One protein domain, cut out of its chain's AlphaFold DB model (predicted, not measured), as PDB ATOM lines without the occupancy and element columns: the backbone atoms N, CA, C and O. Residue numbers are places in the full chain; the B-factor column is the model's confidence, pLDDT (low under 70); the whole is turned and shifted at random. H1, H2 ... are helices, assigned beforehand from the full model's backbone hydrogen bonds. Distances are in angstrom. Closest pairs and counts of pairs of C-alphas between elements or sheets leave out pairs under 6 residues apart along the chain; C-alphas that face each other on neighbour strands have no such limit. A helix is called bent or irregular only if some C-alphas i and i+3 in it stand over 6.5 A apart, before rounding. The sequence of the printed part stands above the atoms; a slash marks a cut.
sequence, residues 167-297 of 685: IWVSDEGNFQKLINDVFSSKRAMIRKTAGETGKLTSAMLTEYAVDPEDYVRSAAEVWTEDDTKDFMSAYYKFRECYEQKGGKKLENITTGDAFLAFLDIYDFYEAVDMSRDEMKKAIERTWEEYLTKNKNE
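This is residues 167 to 297 of the 685 residues of the protein "BMP family ABC transporter substrate-binding protein" of Lachnospiraceae bacterium (UniProt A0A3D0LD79). Look for two long helices, H1 and H4, with the start of H4 beside the inner part of H1 and the shorter H5 and H6 bridging the two as the core. H7 packs across H4 and H5, while the later part of H1 runs away from this core, the chain folds back after it through H2, which comes close to H1 at Arg 187, and H3 lies off to the side near H1. The printed part has 131 residues with seven named helices, H1 to H7 in chain order, and no named strand: its class is all helix. It is compact, with a radius of gyration of the C-alphas of 16.2 A, and spans 48 by 33 by 26 A.

Start at Ile 167 and find C-alpha 174 at (1.561, 157.179, 394.477); from there H1 runs 34.8 A through residues 174 to 197. H2 is residues 202 to 206 and H3 residues 212 to 222. At C-alpha 225, (-1.413, 136.207, 392.459), H4 begins and runs 30.3 A through residues 225 to 245. H5 follows at residues 255 to 263 and H6 at residues 268 to 273. H7, residues 276 to 294, runs 23.8 A to C-alpha 294 at (13.436, 164.916, 386.942), with a kink of 53 degrees near residue 286. Two helices are irregular: C-alphas 213 and 216 of H3 are 9.0 A apart, and C-alphas 285 and 288 of H7 are 7.5 A apart.

Begin at the hub, H4 and H5, which touch three helices each. The two touch each other, only just about perpendicular at 73 degrees, with closest C-alphas Arg 239 and Thr 255, 6.5 A apart. H4 touches H6 about perpendicular at 77 degrees, closest at the C-alphas of Ala 234 and Val 272, 4.7 A. Residues 237 to 242 of H4 touch H7, closest at the C-alphas of Cys 241 and Lys 280, 5.8 A. H5 touches H7, closest at the C-alphas of Ala 258 and Tyr 290, 6.2 A. Residues 174 to 181 of H1 touch H5 at a shallow tilt of 31 degrees, the same way, closest at the C-alphas of Leu 178 and Leu 260, 6.5 A. Residues 181 to 186 of H1 touch H6, closest at the C-alphas of Val 182 and Phe 268, 5.9 A. H1 and H2 are close but not clearly touching, with the C-alphas of Arg 187 and Leu 205 closest at 7.3 A. H1 and H3 are near each other, while H1 and H7 are apart. In H2, H4, H5 and H6 every O i to N i+4 pair is within hydrogen-bond range; in H1 it is 19 of 20, in H3 5 of 7 and in H7 12 of 15.

The two C-alphas farthest apart, those of Gly 198 and Glu 251, are 49.5 A apart. The printed part has no cut and no long link; the link from H4 to H5 is short and the others are tight. Look for pLDDT under 70 at residues 193 to 209 and 292 to 297.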
ATOM      1  N   ILE A 167       9.529 147.880 394.128       90.19
ATOM      2  CA  ILE A 167       9.110 149.189 393.619       90.19
ATOM      3  C   ILE A 167       9.076 150.220 394.742       90.19
ATOM      4  O   ILE A 167       8.797 149.915 395.902       90.19
ATOM      5  N   TRP A 168       9.403 151.456 394.386       91.50
ATOM      6  CA  TRP A 168       9.345 152.602 395.276       91.50
ATOM      7  C   TRP A 168       8.996 153.845 394.488       91.50
ATOM      8  O   TRP A 168       9.465 153.983 393.362       91.50
ATOM      9  N   VAL A 169       8.221 154.719 395.113       92.62
ATOM     10  CA  VAL A 169       7.752 156.003 394.584       92.62
ATOM     11  C   VAL A 169       8.104 157.114 395.576       92.62
ATOM     12  O   VAL A 169       8.352 156.837 396.753       92.62
ATOM     13  N   SER A 170       8.200 158.355 395.101       89.12
ATOM     14  CA  SER A 170       8.727 159.491 395.871       89.12
ATOM     15  C   SER A 170       7.683 160.394 396.522       89.12
ATOM     16  O   SER A 170       8.067 161.276 397.290       89.12
ATOM     17  N   ASP A 171       6.396 160.206 396.225       86.19
ATOM     18  CA  ASP A 171       5.312 161.075 396.694       86.19
ATOM     19  C   ASP A 171       4.175 160.286 397.340       86.19
ATOM     20  O   ASP A 171       3.896 159.145 396.966       86.19
ATOM     21  N   GLU A 172       3.522 160.931 398.305       86.62
ATOM     22  CA  GLU A 172       2.314 160.437 398.969       86.62
ATOM     23  C   GLU A 172       1.197 160.188 397.937       86.62
ATOM     24  O   GLU A 172       1.066 160.885 396.925       86.62
ATOM     25  N   GLY A 173       0.416 159.140 398.160       86.56
ATOM     26  CA  GLY A 173      -0.644 158.640 397.294       86.56
ATOM     27  C   GLY A 173      -0.168 157.831 396.083       86.56
ATOM     28  O   GLY A 173      -0.983 157.148 395.463       86.56
ATOM     29  N   ASN A 174       1.116 157.848 395.709       90.94
ATOM     30  CA  ASN A 174       1.561 157.179 394.477       90.94
ATOM     31  C   ASN A 174       1.519 155.646 394.573       90.94
ATOM     32  O   ASN A 174       1.230 154.984 393.576       90.94
ATOM     33  N   PHE A 175       1.742 155.064 395.754       94.50
ATOM     34  CA  PHE A 175       1.537 153.623 395.944       94.50
ATOM     35  C   PHE A 175       0.070 153.244 395.760       94.50
ATOM     36  O   PHE A 175      -0.244 152.234 395.133       94.50
ATOM     37  N   GLN A 176      -0.821 154.091 396.266       90.00
ATOM     38  CA  GLN A 176      -2.254 153.901 396.150       90.00
ATOM     39  C   GLN A 176      -2.727 154.008 394.692       90.00
ATOM     40  O   GLN A 176      -3.554 153.209 394.243       90.00
ATOM     41  N   LYS A 177      -2.163 154.947 393.923       88.31
ATOM     42  CA  LYS A 177      -2.420 155.077 392.481       88.31
ATOM     43  C   LYS A 177      -2.027 153.818 391.711       88.31
ATOM     44  O   LYS A 177      -2.865 153.294 390.993       88.31
ATOM     45  N   LEU A 178      -0.839 153.258 391.965       94.44
ATOM     46  CA  LEU A 178      -0.395 152.017 391.310       94.44
ATOM     47  C   LEU A 178      -1.394 150.861 391.484       94.44
ATOM     48  O   LEU A 178      -1.631 150.106 390.546       94.44
ATOM     49  N   ILE A 179      -1.989 150.714 392.673       93.31
ATOM     50  CA  ILE A 179      -3.020 149.691 392.925       93.31
ATOM     51  C   ILE A 179      -4.296 150.016 392.142       93.31
ATOM     52  O   ILE A 179      -4.888 149.148 391.495       93.31
ATOM     53  N   ASN A 180      -4.718 151.279 392.193       87.00
ATOM     54  CA  ASN A 180      -5.935 151.739 391.538       87.00
ATOM     55  C   ASN A 180      -5.855 151.644 390.010       87.00
ATOM     56  O   ASN A 180      -6.881 151.350 389.396       87.00
ATOM     57  N   ASP A 181      -4.681 151.823 389.406       88.38
ATOM     58  CA  ASP A 181      -4.469 151.660 387.964       88.38
ATOM     59  C   ASP A 181      -4.726 150.216 387.533       88.38
ATOM     60  O   ASP A 181      -5.466 149.973 386.575       88.38
ATOM     61  N   VAL A 182      -4.214 149.240 388.292       92.19
ATOM     62  CA  VAL A 182      -4.473 147.812 388.043       92.19
ATOM     63  C   VAL A 182      -5.966 147.513 388.156       92.19
ATOM     64  O   VAL A 182      -6.561 146.951 387.234       92.19
ATOM     65  N   PHE A 183      -6.613 147.933 389.247       88.06
ATOM     66  CA  PHE A 183      -8.044 147.687 389.440       88.06
ATOM     67  C   PHE A 183      -8.917 148.379 388.391       88.06
ATOM     68  O   PHE A 183      -9.908 147.803 387.933       88.06
ATOM     69  N   SER A 184      -8.565 149.596 387.985       83.06
ATOM     70  CA  SER A 184      -9.301 150.340 386.960       83.06
ATOM     71  C   SER A 184      -9.183 149.667 385.598       83.06
ATOM     72  O   SER A 184     -10.210 149.428 384.957       83.06
ATOM     73  N   SER A 185      -7.976 149.239 385.228       86.31
ATOM     74  CA  SER A 185      -7.719 148.486 383.993       86.31
ATOM     75  C   SER A 185      -8.467 147.146 383.993       86.31
ATOM     76  O   SER A 185      -9.109 146.770 383.010       86.31
ATOM     77  N   LYS A 186      -8.511 146.452 385.138       85.06
ATOM     78  CA  LYS A 186      -9.246 145.182 385.306       85.06
ATOM     79  C   LYS A 186     -10.747 145.365 385.105       85.06
ATOM     80  O   LYS A 186     -11.380 144.614 384.361       85.06
ATOM     81  N   ARG A 187     -11.322 146.415 385.699       80.12
ATOM     82  CA  ARG A 187     -12.732 146.782 385.494       80.12
ATOM     83  C   ARG A 187     -13.021 147.130 384.033       80.12
ATOM     84  O   ARG A 187     -14.051 146.699 383.510       80.12
ATOM     85  N   ALA A 188     -12.135 147.873 383.369       78.00
ATOM     86  CA  ALA A 188     -12.274 148.217 381.953       78.00
ATOM     87  C   ALA A 188     -12.247 146.965 381.056       78.00
ATOM     88  O   ALA A 188     -13.139 146.778 380.221       78.00
ATOM     89  N   MET A 189     -11.307 146.046 381.295       79.56
ATOM     90  CA  MET A 189     -11.197 144.771 380.577       79.56
ATOM     91  C   MET A 189     -12.461 143.905 380.729       79.56
ATOM     92  O   MET A 189     -12.972 143.358 379.741       79.56
ATOM     93  N   ILE A 190     -13.016 143.815 381.944       72.94
ATOM     94  CA  ILE A 190     -14.265 143.082 382.216       72.94
ATOM     95  C   ILE A 190     -15.434 143.713 381.459       72.94
ATOM     96  O   ILE A 190     -16.198 142.997 380.809       72.94
ATOM     97  N   ARG A 191     -15.571 145.046 381.497       70.00
ATOM     98  CA  ARG A 191     -16.631 145.766 380.770       70.00
ATOM     99  C   ARG A 191     -16.566 145.495 379.269       70.00
ATOM    100  O   ARG A 191     -17.600 145.200 378.671       70.00
ATOM    101  N   LYS A 192     -15.369 145.519 378.680       71.31
ATOM    102  CA  LYS A 192     -15.152 145.227 377.256       71.31
ATOM    103  C   LYS A 192     -15.568 143.795 376.898       71.31
ATOM    104  O   LYS A 192     -16.397 143.593 376.013       71.31
ATOM    105  N   THR A 193     -15.090 142.814 377.662       67.88
ATOM    106  CA  THR A 193     -15.407 141.386 377.464       67.88
ATOM    107  C   THR A 193     -16.905 141.094 377.652       67.88
ATOM    108  O   THR A 193     -17.514 140.304 376.924       67.88
ATOM    109  N   ALA A 194     -17.545 141.752 378.619       63.25
ATOM    110  CA  ALA A 194     -18.975 141.621 378.874       63.25
ATOM    111  C   ALA A 194     -19.837 142.301 377.795       63.25
ATOM    112  O   ALA A 194     -20.905 141.787 377.455       63.25
ATOM    113  N   GLY A 195     -19.371 143.422 377.234       58.66
ATOM    114  CA  GLY A 195     -20.000 144.100 376.098       58.66
ATOM    115  C   GLY A 195     -20.009 143.237 374.834       58.66
ATOM    116  O   GLY A 195     -21.025 143.168 374.146       58.66
ATOM    117  N   GLU A 196     -18.928 142.498 374.578       57.62
ATOM    118  CA  GLU A 196     -18.822 141.554 373.454       57.62
ATOM    119  C   GLU A 196     -19.703 140.302 373.628       57.62
ATOM    120  O   GLU A 196     -20.186 139.730 372.651       57.62
ATOM    121  N   THR A 197     -19.952 139.881 374.872       59.56
ATOM    122  CA  THR A 197     -20.736 138.674 375.204       59.56
ATOM    123  C   THR A 197     -22.201 138.954 375.565       59.56
ATOM    124  O   THR A 197     -22.988 138.015 375.724       59.56
ATOM    125  N   GLY A 198     -22.592 140.228 375.693       54.38
ATOM    126  CA  GLY A 198     -23.951 140.664 376.030       54.38
ATOM    127  C   GLY A 198     -24.410 140.311 377.452       54.38
ATOM    128  O   GLY A 198     -25.614 140.292 377.713       54.38
ATOM    129  N   LYS A 199     -23.487 139.994 378.370       55.84
ATOM    130  CA  LYS A 199     -23.785 139.558 379.748       55.84
ATOM    131  C   LYS A 199     -22.934 140.307 380.775       55.84
ATOM    132  O   LYS A 199     -22.073 139.720 381.420       55.84
ATOM    133  N   LEU A 200     -23.201 141.596 380.967       56.06
ATOM    134  CA  LEU A 200     -22.710 142.320 382.142       56.06
ATOM    135  C   LEU A 200     -23.713 142.118 383.288       56.06
ATOM    136  O   LEU A 200     -24.892 142.439 383.137       56.06
ATOM    137  N   THR A 201     -23.280 141.568 384.424       58.69
ATOM    138  CA  THR A 201     -24.133 141.446 385.620       58.69
ATOM    139  C   THR A 201     -23.607 142.346 386.733       58.69
ATOM    140  O   THR A 201     -22.399 142.512 386.865       58.69
ATOM    141  N   SER A 202     -24.506 142.905 387.553       54.66
ATOM    142  CA  SER A 202     -24.129 143.707 388.732       54.66
ATOM    143  C   SER A 202     -23.152 142.947 389.645       54.66
ATOM    144  O   SER A 202     -22.159 143.511 390.091       54.66
ATOM    145  N   ALA A 203     -23.354 141.630 389.787       57.16
ATOM    146  CA  ALA A 203     -22.487 140.733 390.550       57.16
ATOM    147  C   ALA A 203     -21.017 140.727 390.072       57.16
ATOM    148  O   ALA A 203     -20.112 140.714 390.900       57.16
ATOM    149  N   MET A 204     -20.777 140.788 388.756       59.66
ATOM    150  CA  MET A 204     -19.425 140.787 388.168       59.66
ATOM    151  C   MET A 204     -18.660 142.095 388.401       59.66
ATOM    152  O   MET A 204     -17.436 142.099 388.392       59.66
ATOM    153  N   LEU A 205     -19.366 143.216 388.585       58.66
ATOM    154  CA  LEU A 205     -18.746 144.506 388.903       58.66
ATOM    155  C   LEU A 205     -18.477 144.640 390.405       58.66
ATOM    156  O   LEU A 205     -17.476 145.239 390.789       58.66
ATOM    157  N   THR A 206     -19.340 144.062 391.247       62.12
ATOM    158  CA  THR A 206     -19.179 144.068 392.710       62.12
ATOM    159  C   THR A 206     -18.094 143.120 393.215       62.12
ATOM    160  O   THR A 206     -17.571 143.348 394.297       62.12
ATOM    161  N   GLU A 207     -17.726 142.087 392.452       64.19
ATOM    162  CA  GLU A 207     -16.670 141.124 392.824       64.19
ATOM    163  C   GLU A 207     -15.274 141.768 392.938       64.19
ATOM    164  O   GLU A 207     -14.416 141.256 393.647       64.19
ATOM    165  N   TYR A 208     -15.070 142.924 392.296       64.94
ATOM    166  CA  TYR A 208     -13.815 143.689 392.308       64.94
ATOM    167  C   TYR A 208     -13.985 145.087 392.922       64.94
ATOM    168  O   TYR A 208     -13.199 146.000 392.647       64.94
ATOM    169  N   ALA A 209     -15.059 145.291 393.688       68.88
ATOM    170  CA  ALA A 209     -15.270 146.535 394.408       68.88
ATOM    171  C   ALA A 209     -14.328 146.588 395.616       68.88
ATOM    172  O   ALA A 209     -14.252 145.643 396.397       68.88
ATOM    173  N   VAL A 210     -13.627 147.707 395.755       78.12
ATOM    174  CA  VAL A 210     -12.805 148.002 396.928       78.12
ATOM    175  C   VAL A 210     -13.618 148.928 397.815       78.12
ATOM    176  O   VAL A 210     -14.163 149.919 397.328       78.12
ATOM    177  N   ASP A 211     -13.737 148.574 399.087       78.56
ATOM    178  CA  ASP A 211     -14.454 149.351 400.089       78.56
ATOM    179  C   ASP A 211     -13.569 150.523 400.536       78.56
ATOM    180  O   ASP A 211     -12.499 150.270 401.089       78.56
ATOM    181  N   PRO A 212     -13.959 151.791 400.310       75.69
ATOM    182  CA  PRO A 212     -13.157 152.936 400.730       75.69
ATOM    183  C   PRO A 212     -12.938 153.006 402.248       75.69
ATOM    184  O   PRO A 212     -11.880 153.464 402.675       75.69
ATOM    185  N   GLU A 213     -13.891 152.527 403.059       75.94
ATOM    186  CA  GLU A 213     -13.798 152.577 404.528       75.94
ATOM    187  C   GLU A 213     -12.829 151.521 405.089       75.94
ATOM    188  O   GLU A 213     -12.243 151.705 406.157       75.94
ATOM    189  N   ASP A 214     -12.611 150.426 404.354       85.38
ATOM    190  CA  ASP A 214     -11.638 149.379 404.685       85.38
ATOM    191  C   ASP A 214     -10.809 149.002 403.451       85.38
ATOM    192  O   ASP A 214     -10.773 147.848 402.994       85.38
ATOM    193  N   TYR A 215     -10.154 150.023 402.888       85.56
ATOM    194  CA  TYR A 215      -9.455 149.929 401.609       85.56
ATOM    195  C   TYR A 215      -8.425 148.801 401.609       85.56
ATOM    196  O   TYR A 215      -8.420 147.950 400.726       85.56
ATOM    197  N   VAL A 216      -7.561 148.748 402.626       87.62
ATOM    198  CA  VAL A 216      -6.431 147.809 402.645       87.62
ATOM    199  C   VAL A 216      -6.898 146.359 402.716       87.62
ATOM    200  O   VAL A 216      -6.321 145.499 402.050       87.62
ATOM    201  N   ARG A 217      -7.920 146.057 403.527       90.12
ATOM    202  CA  ARG A 217      -8.445 144.691 403.621       90.12
ATOM    203  C   ARG A 217      -9.162 144.304 402.334       90.12
ATOM    204  O   ARG A 217      -8.840 143.263 401.772       90.12
ATOM    205  N   SER A 218     -10.094 145.133 401.870       88.25
ATOM    206  CA  SER A 218     -10.901 144.823 400.685       88.25
ATOM    207  C   SER A 218     -10.049 144.746 399.413       88.25
ATOM    208  O   SER A 218     -10.208 143.821 398.624       88.25
ATOM    209  N   ALA A 219      -9.056 145.626 399.249       89.12
ATOM    210  CA  ALA A 219      -8.104 145.551 398.143       89.12
ATOM    211  C   ALA A 219      -7.283 144.252 398.177       89.12
ATOM    212  O   ALA A 219      -7.084 143.633 397.134       89.12
ATOM    213  N   ALA A 220      -6.835 143.810 399.357       89.31
ATOM    214  CA  ALA A 220      -6.089 142.558 399.503       89.31
ATOM    215  C   ALA A 220      -6.941 141.307 399.211       89.31
ATOM    216  O   ALA A 220      -6.398 140.285 398.804       89.31
ATOM    217  N   GLU A 221      -8.260 141.369 399.409       87.56
ATOM    218  CA  GLU A 221      -9.186 140.285 399.045       87.56
ATOM    219  C   GLU A 221      -9.402 140.192 397.526       87.56
ATOM    220  O   GLU A 221      -9.627 139.103 396.998       87.56
ATOM    221  N   VAL A 222      -9.315 141.328 396.829       87.88
ATOM    222  CA  VAL A 222      -9.526 141.438 395.377       87.88
ATOM    223  C   VAL A 222      -8.239 141.186 394.576       87.88
ATOM    224  O   VAL A 222      -8.301 140.686 393.448       87.88
ATOM    225  N   TRP A 223      -7.077 141.536 395.131       92.56
ATOM    226  CA  TRP A 223      -5.776 141.395 394.475       92.56
ATOM    227  C   TRP A 223      -5.361 139.923 394.339       92.56
ATOM    228  O   TRP A 223      -5.260 139.196 395.327       92.56
ATOM    229  N   THR A 224      -5.085 139.468 393.115       92.25
ATOM    230  CA  THR A 224      -4.744 138.061 392.840       92.25
ATOM    231  C   THR A 224      -3.239 137.833 392.681       92.25
ATOM    232  O   THR A 224      -2.462 138.747 392.412       92.25
ATOM    233  N   GLU A 225      -2.803 136.572 392.780       90.19
ATOM    234  CA  GLU A 225      -1.413 136.207 392.459       90.19
ATOM    235  C   GLU A 225      -1.032 136.541 391.009       90.19
ATOM    236  O   GLU A 225       0.135 136.815 390.726       90.19
ATOM    237  N   ASP A 226      -1.996 136.488 390.088       91.12
ATOM    238  CA  ASP A 226      -1.765 136.833 388.687       91.12
ATOM    239  C   ASP A 226      -1.597 138.346 388.517       91.12
ATOM    240  O   ASP A 226      -0.684 138.752 387.806       91.12
ATOM    241  N   ASP A 227      -2.334 139.174 389.273       93.69
ATOM    242  CA  ASP A 227      -2.110 140.627 389.303       93.69
ATOM    243  C   ASP A 227      -0.672 140.951 389.748       93.69
ATOM    244  O   ASP A 227       0.011 141.768 389.125       93.69
ATOM    245  N   THR A 228      -0.151 140.258 390.771       93.50
ATOM    246  CA  THR A 228       1.255 140.400 391.190       93.50
ATOM    247  C   THR A 228       2.225 139.997 390.077       93.50
ATOM    248  O   THR A 228       3.208 140.701 389.833       93.50
ATOM    249  N   LYS A 229       1.986 138.873 389.386       92.38
ATOM    250  CA  LYS A 229       2.864 138.408 388.294       92.38
ATOM    251  C   LYS A 229       2.858 139.378 387.118       92.38
ATOM    252  O   LYS A 229       3.933 139.711 386.615       92.38
ATOM    253  N   ASP A 230       1.682 139.835 386.707       95.38
ATOM    254  CA  ASP A 230       1.503 140.771 385.600       95.38
ATOM    255  C   ASP A 230       2.158 142.113 385.922       95.38
ATOM    256  O   ASP A 230       2.929 142.634 385.110       95.38
ATOM    257  N   PHE A 231       1.972 142.612 387.147       96.06
ATOM    258  CA  PHE A 231       2.593 143.854 387.595       96.06
ATOM    259  C   PHE A 231       4.113 143.763 387.541       96.06
ATOM    260  O   PHE A 231       4.772 144.616 386.945       96.06
ATOM    261  N   MET A 232       4.684 142.707 388.122       93.44
ATOM    262  CA  MET A 232       6.133 142.521 388.138       93.44
ATOM    263  C   MET A 232       6.692 142.298 386.728       93.44
ATOM    264  O   MET A 232       7.764 142.810 386.406       93.44
ATOM    265  N   SER A 233       5.957 141.599 385.860       93.50
ATOM    266  CA  SER A 233       6.312 141.417 384.448       93.50
ATOM    267  C   SER A 233       6.373 142.752 383.697       93.50
ATOM    268  O   SER A 233       7.386 143.056 383.054       93.50
ATOM    269  N   ALA A 234       5.330 143.580 383.815       96.25
ATOM    270  CA  ALA A 234       5.265 144.899 383.190       96.25
ATOM    271  C   ALA A 234       6.346 145.835 383.747       96.25
ATOM    272  O   ALA A 234       7.124 146.405 382.975       96.25
ATOM    273  N   TYR A 235       6.467 145.922 385.075       96.06
ATOM    274  CA  TYR A 235       7.441 146.777 385.750       96.06
ATOM    275  C   TYR A 235       8.885 146.401 385.404       96.06
ATOM    276  O   TYR A 235       9.682 147.279 385.079       96.06
ATOM    277  N   TYR A 236       9.248 145.113 385.404       92.75
ATOM    278  CA  TYR A 236      10.608 144.694 385.049       92.75
ATOM    279  C   TYR A 236      10.936 144.942 383.578       92.75
ATOM    280  O   TYR A 236      12.036 145.408 383.264       92.75
ATOM    281  N   LYS A 237       9.982 144.700 382.675       95.38
ATOM    282  CA  LYS A 237      10.139 145.009 381.248       95.38
ATOM    283  C   LYS A 237      10.324 146.513 381.026       95.38
ATOM    284  O   LYS A 237      11.242 146.906 380.299       95.38
ATOM    285  N   PHE A 238       9.499 147.334 381.677       97.31
ATOM    286  CA  PHE A 238       9.606 148.792 381.663       97.31
ATOM    287  C   PHE A 238      10.953 149.250 382.219       97.31
ATOM    288  O   PHE A 238      11.702 149.925 381.514       97.31
ATOM    289  N   ARG A 239      11.302 148.828 383.440       94.44
ATOM    290  CA  ARG A 239      12.552 149.168 384.131       94.44
ATOM    291  C   ARG A 239      13.760 148.880 383.257       94.44
ATOM    292  O   ARG A 239      14.608 149.749 383.103       94.44
ATOM    293  N   GLU A 240      13.835 147.703 382.646       92.81
ATOM    294  CA  GLU A 240      14.958 147.357 381.774       92.81
ATOM    295  C   GLU A 240      15.073 148.319 380.580       92.81
ATOM    296  O   GLU A 240      16.157 148.835 380.296       92.81
ATOM    297  N   CYS A 241      13.961 148.605 379.898       96.69
ATOM    298  CA  CYS A 241      13.947 149.506 378.743       96.69
ATOM    299  C   CYS A 241      14.247 150.964 379.144       96.69
ATOM    300  O   CYS A 241      15.023 151.650 378.472       96.69
ATOM    301  N   TYR A 242      13.691 151.420 380.265       95.94
ATOM    302  CA  TYR A 242      13.892 152.751 380.835       95.94
ATOM    303  C   TYR A 242      15.350 152.961 381.267       95.94
ATOM    304  O   TYR A 242      15.988 153.957 380.912       95.94
ATOM    305  N   GLU A 243      15.930 151.986 381.968       93.06
ATOM    306  CA  GLU A 243      17.331 152.012 382.381       93.06
ATOM    307  C   GLU A 243      18.278 152.003 381.165       93.06
ATOM    308  O   GLU A 243      19.240 152.777 381.152       93.06
ATOM    309  N   GLN A 244      17.984 151.218 380.116       92.50
ATOM    310  CA  GLN A 244      18.745 151.206 378.852       92.50
ATOM    311  C   GLN A 244      18.733 152.567 378.139       92.50
ATOM    312  O   GLN A 244      19.755 152.983 377.589       92.50
ATOM    313  N   LYS A 245      17.604 153.285 378.173       92.12
ATOM    314  CA  LYS A 245      17.460 154.631 377.591       92.12
ATOM    315  C   LYS A 245      18.219 155.707 378.383       92.12
ATOM    316  O   LYS A 245      18.504 156.780 377.851       92.12
ATOM    317  N   GLY A 246      18.611 155.402 379.621       92.25
ATOM    318  CA  GLY A 246      19.397 156.278 380.487       92.25
ATOM    319  C   GLY A 246      18.700 156.681 381.782       92.25
ATOM    320  O   GLY A 246      19.187 157.599 382.436       92.25
ATOM    321  N   GLY A 247      17.612 156.010 382.174       90.12
ATOM    322  CA  GLY A 247      16.777 156.394 383.317       90.12
ATOM    323  C   GLY A 247      17.536 156.478 384.642       90.12
ATOM    324  O   GLY A 247      17.277 157.365 385.441       90.12
ATOM    325  N   LYS A 248      18.583 155.656 384.831       85.94
ATOM    326  CA  LYS A 248      19.470 155.713 386.016       85.94
ATOM    327  C   LYS A 248      20.252 157.022 386.169       85.94
ATOM    328  O   LYS A 248      20.892 157.219 387.197       85.94
ATOM    329  N   LYS A 249      20.303 157.855 385.127       87.00
ATOM    330  CA  LYS A 249      20.979 159.161 385.154       87.00
ATOM    331  C   LYS A 249      20.055 160.283 385.632       87.00
ATOM    332  O   LYS A 249      20.533 161.400 385.786       87.00
ATOM    333  N   LEU A 250      18.762 160.004 385.797       85.00
ATOM    334  CA  LEU A 250      17.788 160.947 386.327       85.00
ATOM    335  C   LEU A 250      17.824 160.846 387.859       85.00
ATOM    336  O   LEU A 250      17.681 159.761 388.413       85.00
ATOM    337  N   GLU A 251      18.136 161.959 388.523       80.38
ATOM    338  CA  GLU A 251      18.444 162.019 389.958       80.38
ATOM    339  C   GLU A 251      17.207 162.286 390.831       80.38
ATOM    340  O   GLU A 251      17.197 161.865 391.985       80.38
ATOM    341  N   ASN A 252      16.162 162.925 390.290       79.94
ATOM    342  CA  ASN A 252      14.976 163.352 391.051       79.94
ATOM    343  C   ASN A 252      13.703 162.553 390.722       79.94
ATOM    344  O   ASN A 252      12.616 162.949 391.118       79.94
ATOM    345  N   ILE A 253      13.812 161.452 389.975       86.56
ATOM    346  CA  ILE A 253      12.681 160.568 389.662       86.56
ATOM    347  C   ILE A 253      13.099 159.117 389.883       86.56
ATOM    348  O   ILE A 253      14.124 158.666 389.362       86.56
ATOM    349  N   THR A 254      12.320 158.363 390.658       90.44
ATOM    350  CA  THR A 254      12.582 156.931 390.829       90.44
ATOM    351  C   THR A 254      12.062 156.139 389.627       90.44
ATOM    352  O   THR A 254      11.217 156.600 388.860       90.44
ATOM    353  N   THR A 255      12.534 154.904 389.447       92.81
ATOM    354  CA  THR A 255      11.966 154.010 388.424       92.81
ATOM    355  C   THR A 255      10.475 153.749 388.658       92.81
ATOM    356  O   THR A 255       9.742 153.597 387.684       92.81
ATOM    357  N   GLY A 256      10.015 153.714 389.915       93.31
ATOM    358  CA  GLY A 256       8.596 153.551 390.226       93.31
ATOM    359  C   GLY A 256       7.775 154.778 389.839       93.31
ATOM    360  O   GLY A 256       6.729 154.613 389.226       93.31
ATOM    361  N   ASP A 257       8.278 155.992 390.080       92.00
ATOM    362  CA  ASP A 257       7.601 157.225 389.639       92.00
ATOM    363  C   ASP A 257       7.531 157.317 388.110       92.00
ATOM    364  O   ASP A 257       6.527 157.753 387.548       92.00
ATOM    365  N   ALA A 258       8.595 156.886 387.423       93.69
ATOM    366  CA  ALA A 258       8.617 156.807 385.966       93.69
ATOM    367  C   ALA A 258       7.642 155.747 385.433       93.69
ATOM    368  O   ALA A 258       7.028 155.959 384.389       93.69
ATOM    369  N   PHE A 259       7.489 154.624 386.139       95.94
ATOM    370  CA  PHE A 259       6.524 153.588 385.782       95.94
ATOM    371  C   PHE A 259       5.088 154.057 386.013       95.94
ATOM    372  O   PHE A 259       4.261 153.896 385.127       95.94
ATOM    373  N   LEU A 260       4.805 154.721 387.132       92.31
ATOM    374  CA  LEU A 260       3.498 155.331 387.372       92.31
ATOM    375  C   LEU A 260       3.165 156.367 386.284       92.31
ATOM    376  O   LEU A 260       2.121 156.282 385.656       92.31
ATOM    377  N   ALA A 261       4.107 157.257 385.950       86.31
ATOM    378  CA  ALA A 261       3.937 158.215 384.850       86.31
ATOM    379  C   ALA A 261       3.743 157.549 383.474       86.31
ATOM    380  O   ALA A 261       3.203 158.152 382.551       86.31
ATOM    381  N   PHE A 262       4.239 156.323 383.301       92.62
ATOM    382  CA  PHE A 262       3.989 155.529 382.105       92.62
ATOM    383  C   PHE A 262       2.559 154.973 382.093       92.62
ATOM    384  O   PHE A 262       1.919 155.006 381.043       92.62
ATOM    385  N   LEU A 263       2.059 154.515 383.245       90.62
ATOM    386  CA  LEU A 263       0.691 154.015 383.411       90.62
ATOM    387  C   LEU A 263      -0.374 155.121 383.302       90.62
ATOM    388  O   LEU A 263      -1.466 154.860 382.810       90.62
ATOM    389  N   ASP A 264      -0.026 156.374 383.617       81.25
ATOM    390  CA  ASP A 264      -0.886 157.543 383.343       81.25
ATOM    391  C   ASP A 264      -1.219 157.690 381.837       81.25
ATOM    392  O   ASP A 264      -2.194 158.334 381.451       81.25
ATOM    393  N   ILE A 265      -0.386 157.120 380.956       82.19
ATOM    394  CA  ILE A 265      -0.505 157.239 379.495       82.19
ATOM    395  C   ILE A 265      -0.977 155.926 378.862       82.19
ATOM    396  O   ILE A 265      -1.761 155.951 377.912       82.19
ATOM    397  N   TYR A 266      -0.491 154.792 379.361       87.44
ATOM    398  CA  TYR A 266      -0.779 153.463 378.833       87.44
ATOM    399  C   TYR A 266      -1.523 152.637 379.874       87.44
ATOM    400  O   TYR A 266      -1.054 152.520 381.002       87.44
ATOM    401  N   ASP A 267      -2.641 152.022 379.484       89.06
ATOM    402  CA  ASP A 267      -3.389 151.134 380.380       89.06
ATOM    403  C   ASP A 267      -2.484 150.012 380.919       89.06
ATOM    404  O   ASP A 267      -1.548 149.556 380.249       89.06
ATOM    405  N   PHE A 268      -2.745 149.556 382.144       93.38
ATOM    406  CA  PHE A 268      -1.892 148.564 382.790       93.38
ATOM    407  C   PHE A 268      -1.791 147.266 381.982       93.38
ATOM    408  O   PHE A 268      -0.686 146.753 381.792       93.38
ATOM    409  N   TYR A 269      -2.903 146.748 381.457       91.25
ATOM    410  CA  TYR A 269      -2.873 145.515 380.671       91.25
ATOM    411  C   TYR A 269      -2.288 145.739 379.273       91.25
ATOM    412  O   TYR A 269      -1.625 144.844 378.748       91.25
ATOM    413  N   GLU A 270      -2.394 146.947 378.708       91.31
ATOM    414  CA  GLU A 270      -1.603 147.305 377.522       91.31
ATOM    415  C   GLU A 270      -0.098 147.212 377.819       91.31
ATOM    416  O   GLU A 270       0.652 146.614 377.046       91.31
ATOM    417  N   ALA A 271       0.360 147.743 378.957       94.38
ATOM    418  CA  ALA A 271       1.761 147.669 379.373       94.38
ATOM    419  C   ALA A 271       2.240 146.220 379.606       94.38
ATOM    420  O   ALA A 271       3.380 145.869 379.258       94.38
ATOM    421  N   VAL A 272       1.375 145.369 380.167       95.06
ATOM    422  CA  VAL A 272       1.618 143.927 380.336       95.06
ATOM    423  C   VAL A 272       1.829 143.256 378.975       95.06
ATOM    424  O   VAL A 272       2.834 142.554 378.794       95.06
ATOM    425  N   ASP A 273       0.962 143.540 378.003       94.25
ATOM    426  CA  ASP A 273       0.961 142.904 376.680       94.25
ATOM    427  C   ASP A 273       2.053 143.427 375.733       94.25
ATOM    428  O   ASP A 273       2.484 142.711 374.823       94.25
ATOM    429  N   MET A 274       2.565 144.642 375.951       96.00
ATOM    430  CA  MET A 274       3.605 145.236 375.103       96.00
ATOM    431  C   MET A 274       4.844 144.345 374.972       96.00
ATOM    432  O   MET A 274       5.472 143.933 375.954       96.00
ATOM    433  N   SER A 275       5.305 144.124 373.745       95.88
ATOM    434  CA  SER A 275       6.637 143.577 373.494       95.88
ATOM    435  C   SER A 275       7.733 144.541 373.970       95.88
ATOM    436  O   SER A 275       7.516 145.732 374.192       95.88
ATOM    437  N   ARG A 276       8.971 144.047 374.093       94.69
ATOM    438  CA  ARG A 276      10.123 144.892 374.466       94.69
ATOM    439  C   ARG A 276      10.350 146.049 373.486       94.69
ATOM    440  O   ARG A 276      10.767 147.122 373.908       94.69
ATOM    441  N   ASP A 277      10.084 145.842 372.200       94.31
ATOM    442  CA  ASP A 277      10.263 146.882 371.184       94.31
ATOM    443  C   ASP A 277       9.140 147.925 371.223       94.31
ATOM    444  O   ASP A 277       9.396 149.109 371.004       94.31
ATOM    445  N   GLU A 278       7.909 147.517 371.540       94.88
ATOM    446  CA  GLU A 278       6.796 148.444 371.783       94.88
ATOM    447  C   GLU A 278       7.041 149.266 373.045       94.88
ATOM    448  O   GLU A 278       6.960 150.491 372.978       94.88
ATOM    449  N   MET A 279       7.466 148.623 374.137       96.75
ATOM    450  CA  MET A 279       7.846 149.283 375.390       96.75
ATOM    451  C   MET A 279       8.941 150.335 375.163       96.75
ATOM    452  O   MET A 279       8.833 151.461 375.639       96.75
ATOM    453  N   LYS A 280       9.978 150.016 374.374       95.44
ATOM    454  CA  LYS A 280      11.032 150.981 374.011       95.44
ATOM    455  C   LYS A 280      10.483 152.186 373.255       95.44
ATOM    456  O   LYS A 280      10.824 153.312 373.600       95.44
ATOM    457  N   LYS A 281       9.630 151.969 372.249       92.06
ATOM    458  CA  LYS A 281       9.010 153.060 371.477       92.06
ATOM    459  C   LYS A 281       8.069 153.903 372.334       92.06
ATOM    460  O   LYS A 281       8.014 155.115 372.156       92.06
ATOM    461  N   ALA A 282       7.331 153.271 373.241       91.38
ATOM    462  CA  ALA A 282       6.455 153.945 374.187       91.38
ATOM    463  C   ALA A 282       7.276 154.836 375.133       91.38
ATOM    464  O   ALA A 282       7.041 156.038 375.182       91.38
ATOM    465  N   ILE A 283       8.340 154.294 375.739       94.12
ATOM    466  CA  ILE A 283       9.301 155.049 376.563       94.12
ATOM    467  C   ILE A 283       9.973 156.179 375.774       94.12
ATOM    468  O   ILE A 283      10.235 157.241 376.326       94.12
ATOM    469  N   GLU A 284      10.276 155.986 374.489       89.06
ATOM    470  CA  GLU A 284      10.804 157.054 373.631       89.06
ATOM    471  C   GLU A 284       9.804 158.195 373.441       89.06
ATOM    472  O   GLU A 284      10.204 159.358 373.482       89.06
ATOM    473  N   ARG A 285       8.517 157.877 373.271       83.94
ATOM    474  CA  ARG A 285       7.446 158.878 373.158       83.94
ATOM    475  C   ARG A 285       7.220 159.611 374.473       83.94
ATOM    476  O   ARG A 285       6.980 160.816 374.434       83.94
ATOM    477  N   THR A 286       7.347 158.916 375.603       85.06
ATOM    478  CA  THR A 286       7.139 159.457 376.956       85.06
ATOM    479  C   THR A 286       8.408 160.018 377.610       85.06
ATOM    480  O   THR A 286       8.351 160.547 378.715       85.06
ATOM    481  N   TRP A 287       9.570 159.946 376.943       87.50
ATOM    482  CA  TRP A 287      10.876 160.237 377.557       87.50
ATOM    483  C   TRP A 287      10.977 161.638 378.162       87.50
ATOM    484  O   TRP A 287      11.574 161.859 379.215       87.50
ATOM    485  N   GLU A 288      10.383 162.591 377.459       73.25
ATOM    486  CA  GLU A 288      10.365 163.996 377.820       73.25
ATOM    487  C   GLU A 288       9.550 164.274 379.100       73.25
ATOM    488  O   GLU A 288       9.874 165.217 379.825       73.25
ATOM    489  N   GLU A 289       8.562 163.438 379.436       73.88
ATOM    490  CA  GLU A 289       7.824 163.502 380.707       73.88
ATOM    491  C   GLU A 289       8.746 163.177 381.891       73.88
ATOM    492  O   GLU A 289       8.782 163.898 382.888       73.88
ATOM    493  N   TYR A 290       9.593 162.152 381.749       84.25
ATOM    494  CA  TYR A 290      10.559 161.778 382.787       84.25
ATOM    495  C   TYR A 290      11.615 162.859 383.001       84.25
ATOM    496  O   TYR A 290      12.008 163.120 384.136       84.25
ATOM    497  N   LEU A 291      12.064 163.520 381.926       78.25
ATOM    498  CA  LEU A 291      12.982 164.656 382.030       78.25
ATOM    499  C   LEU A 291      12.349 165.832 382.777       78.25
ATOM    500  O   LEU A 291      13.035 166.477 383.566       78.25
ATOM    501  N   THR A 292      11.061 166.080 382.548       69.50
ATOM    502  CA  THR A 292      10.291 167.145 383.208       69.50
ATOM    503  C   THR A 292      10.183 166.879 384.705       69.50
ATOM    504  O   THR A 292      10.651 167.688 385.504       69.50
ATOM    505  N   LYS A 293       9.690 165.694 385.089       69.56
ATOM    506  CA  LYS A 293       9.632 165.264 386.496       69.56
ATOM    507  C   LYS A 293      11.016 165.289 387.157       69.56
ATOM    508  O   LYS A 293      11.164 165.767 388.274       69.56
ATOM    509  N   ASN A 294      12.064 164.879 386.436       68.12
ATOM    510  CA  ASN A 294      13.436 164.916 386.942       68.12
ATOM    511  C   ASN A 294      13.984 166.334 387.192       68.12
ATOM    512  O   ASN A 294      14.912 166.491 387.983       68.12
ATOM    513  N   LYS A 295      13.492 167.378 386.524       64.31
ATOM    514  CA  LYS A 295      13.974 168.743 386.791       64.31
ATOM    515  C   LYS A 295      13.436 169.319 388.103       64.31
ATOM    516  O   LYS A 295      13.967 170.329 388.552       64.31
ATOM    517  N   ASN A 296      12.447 168.669 388.733       53.16
ATOM    518  CA  ASN A 296      11.748 169.192 389.912       53.16
ATOM    519  C   ASN A 296      11.178 170.610 389.668       53.16
ATOM    520  O   ASN A 296      10.992 171.389 390.602       53.16
ATOM    521  N   GLU A 297      10.970 170.973 388.396       50.91
ATOM    522  CA  GLU A 297      10.513 172.298 387.988       50.91
ATOM    523  C   GLU A 297       9.003 172.394 388.227       50.91
ATOM    524  O   GLU A 297       8.213 171.603 387.709       50.91
TER     525      GLU A 297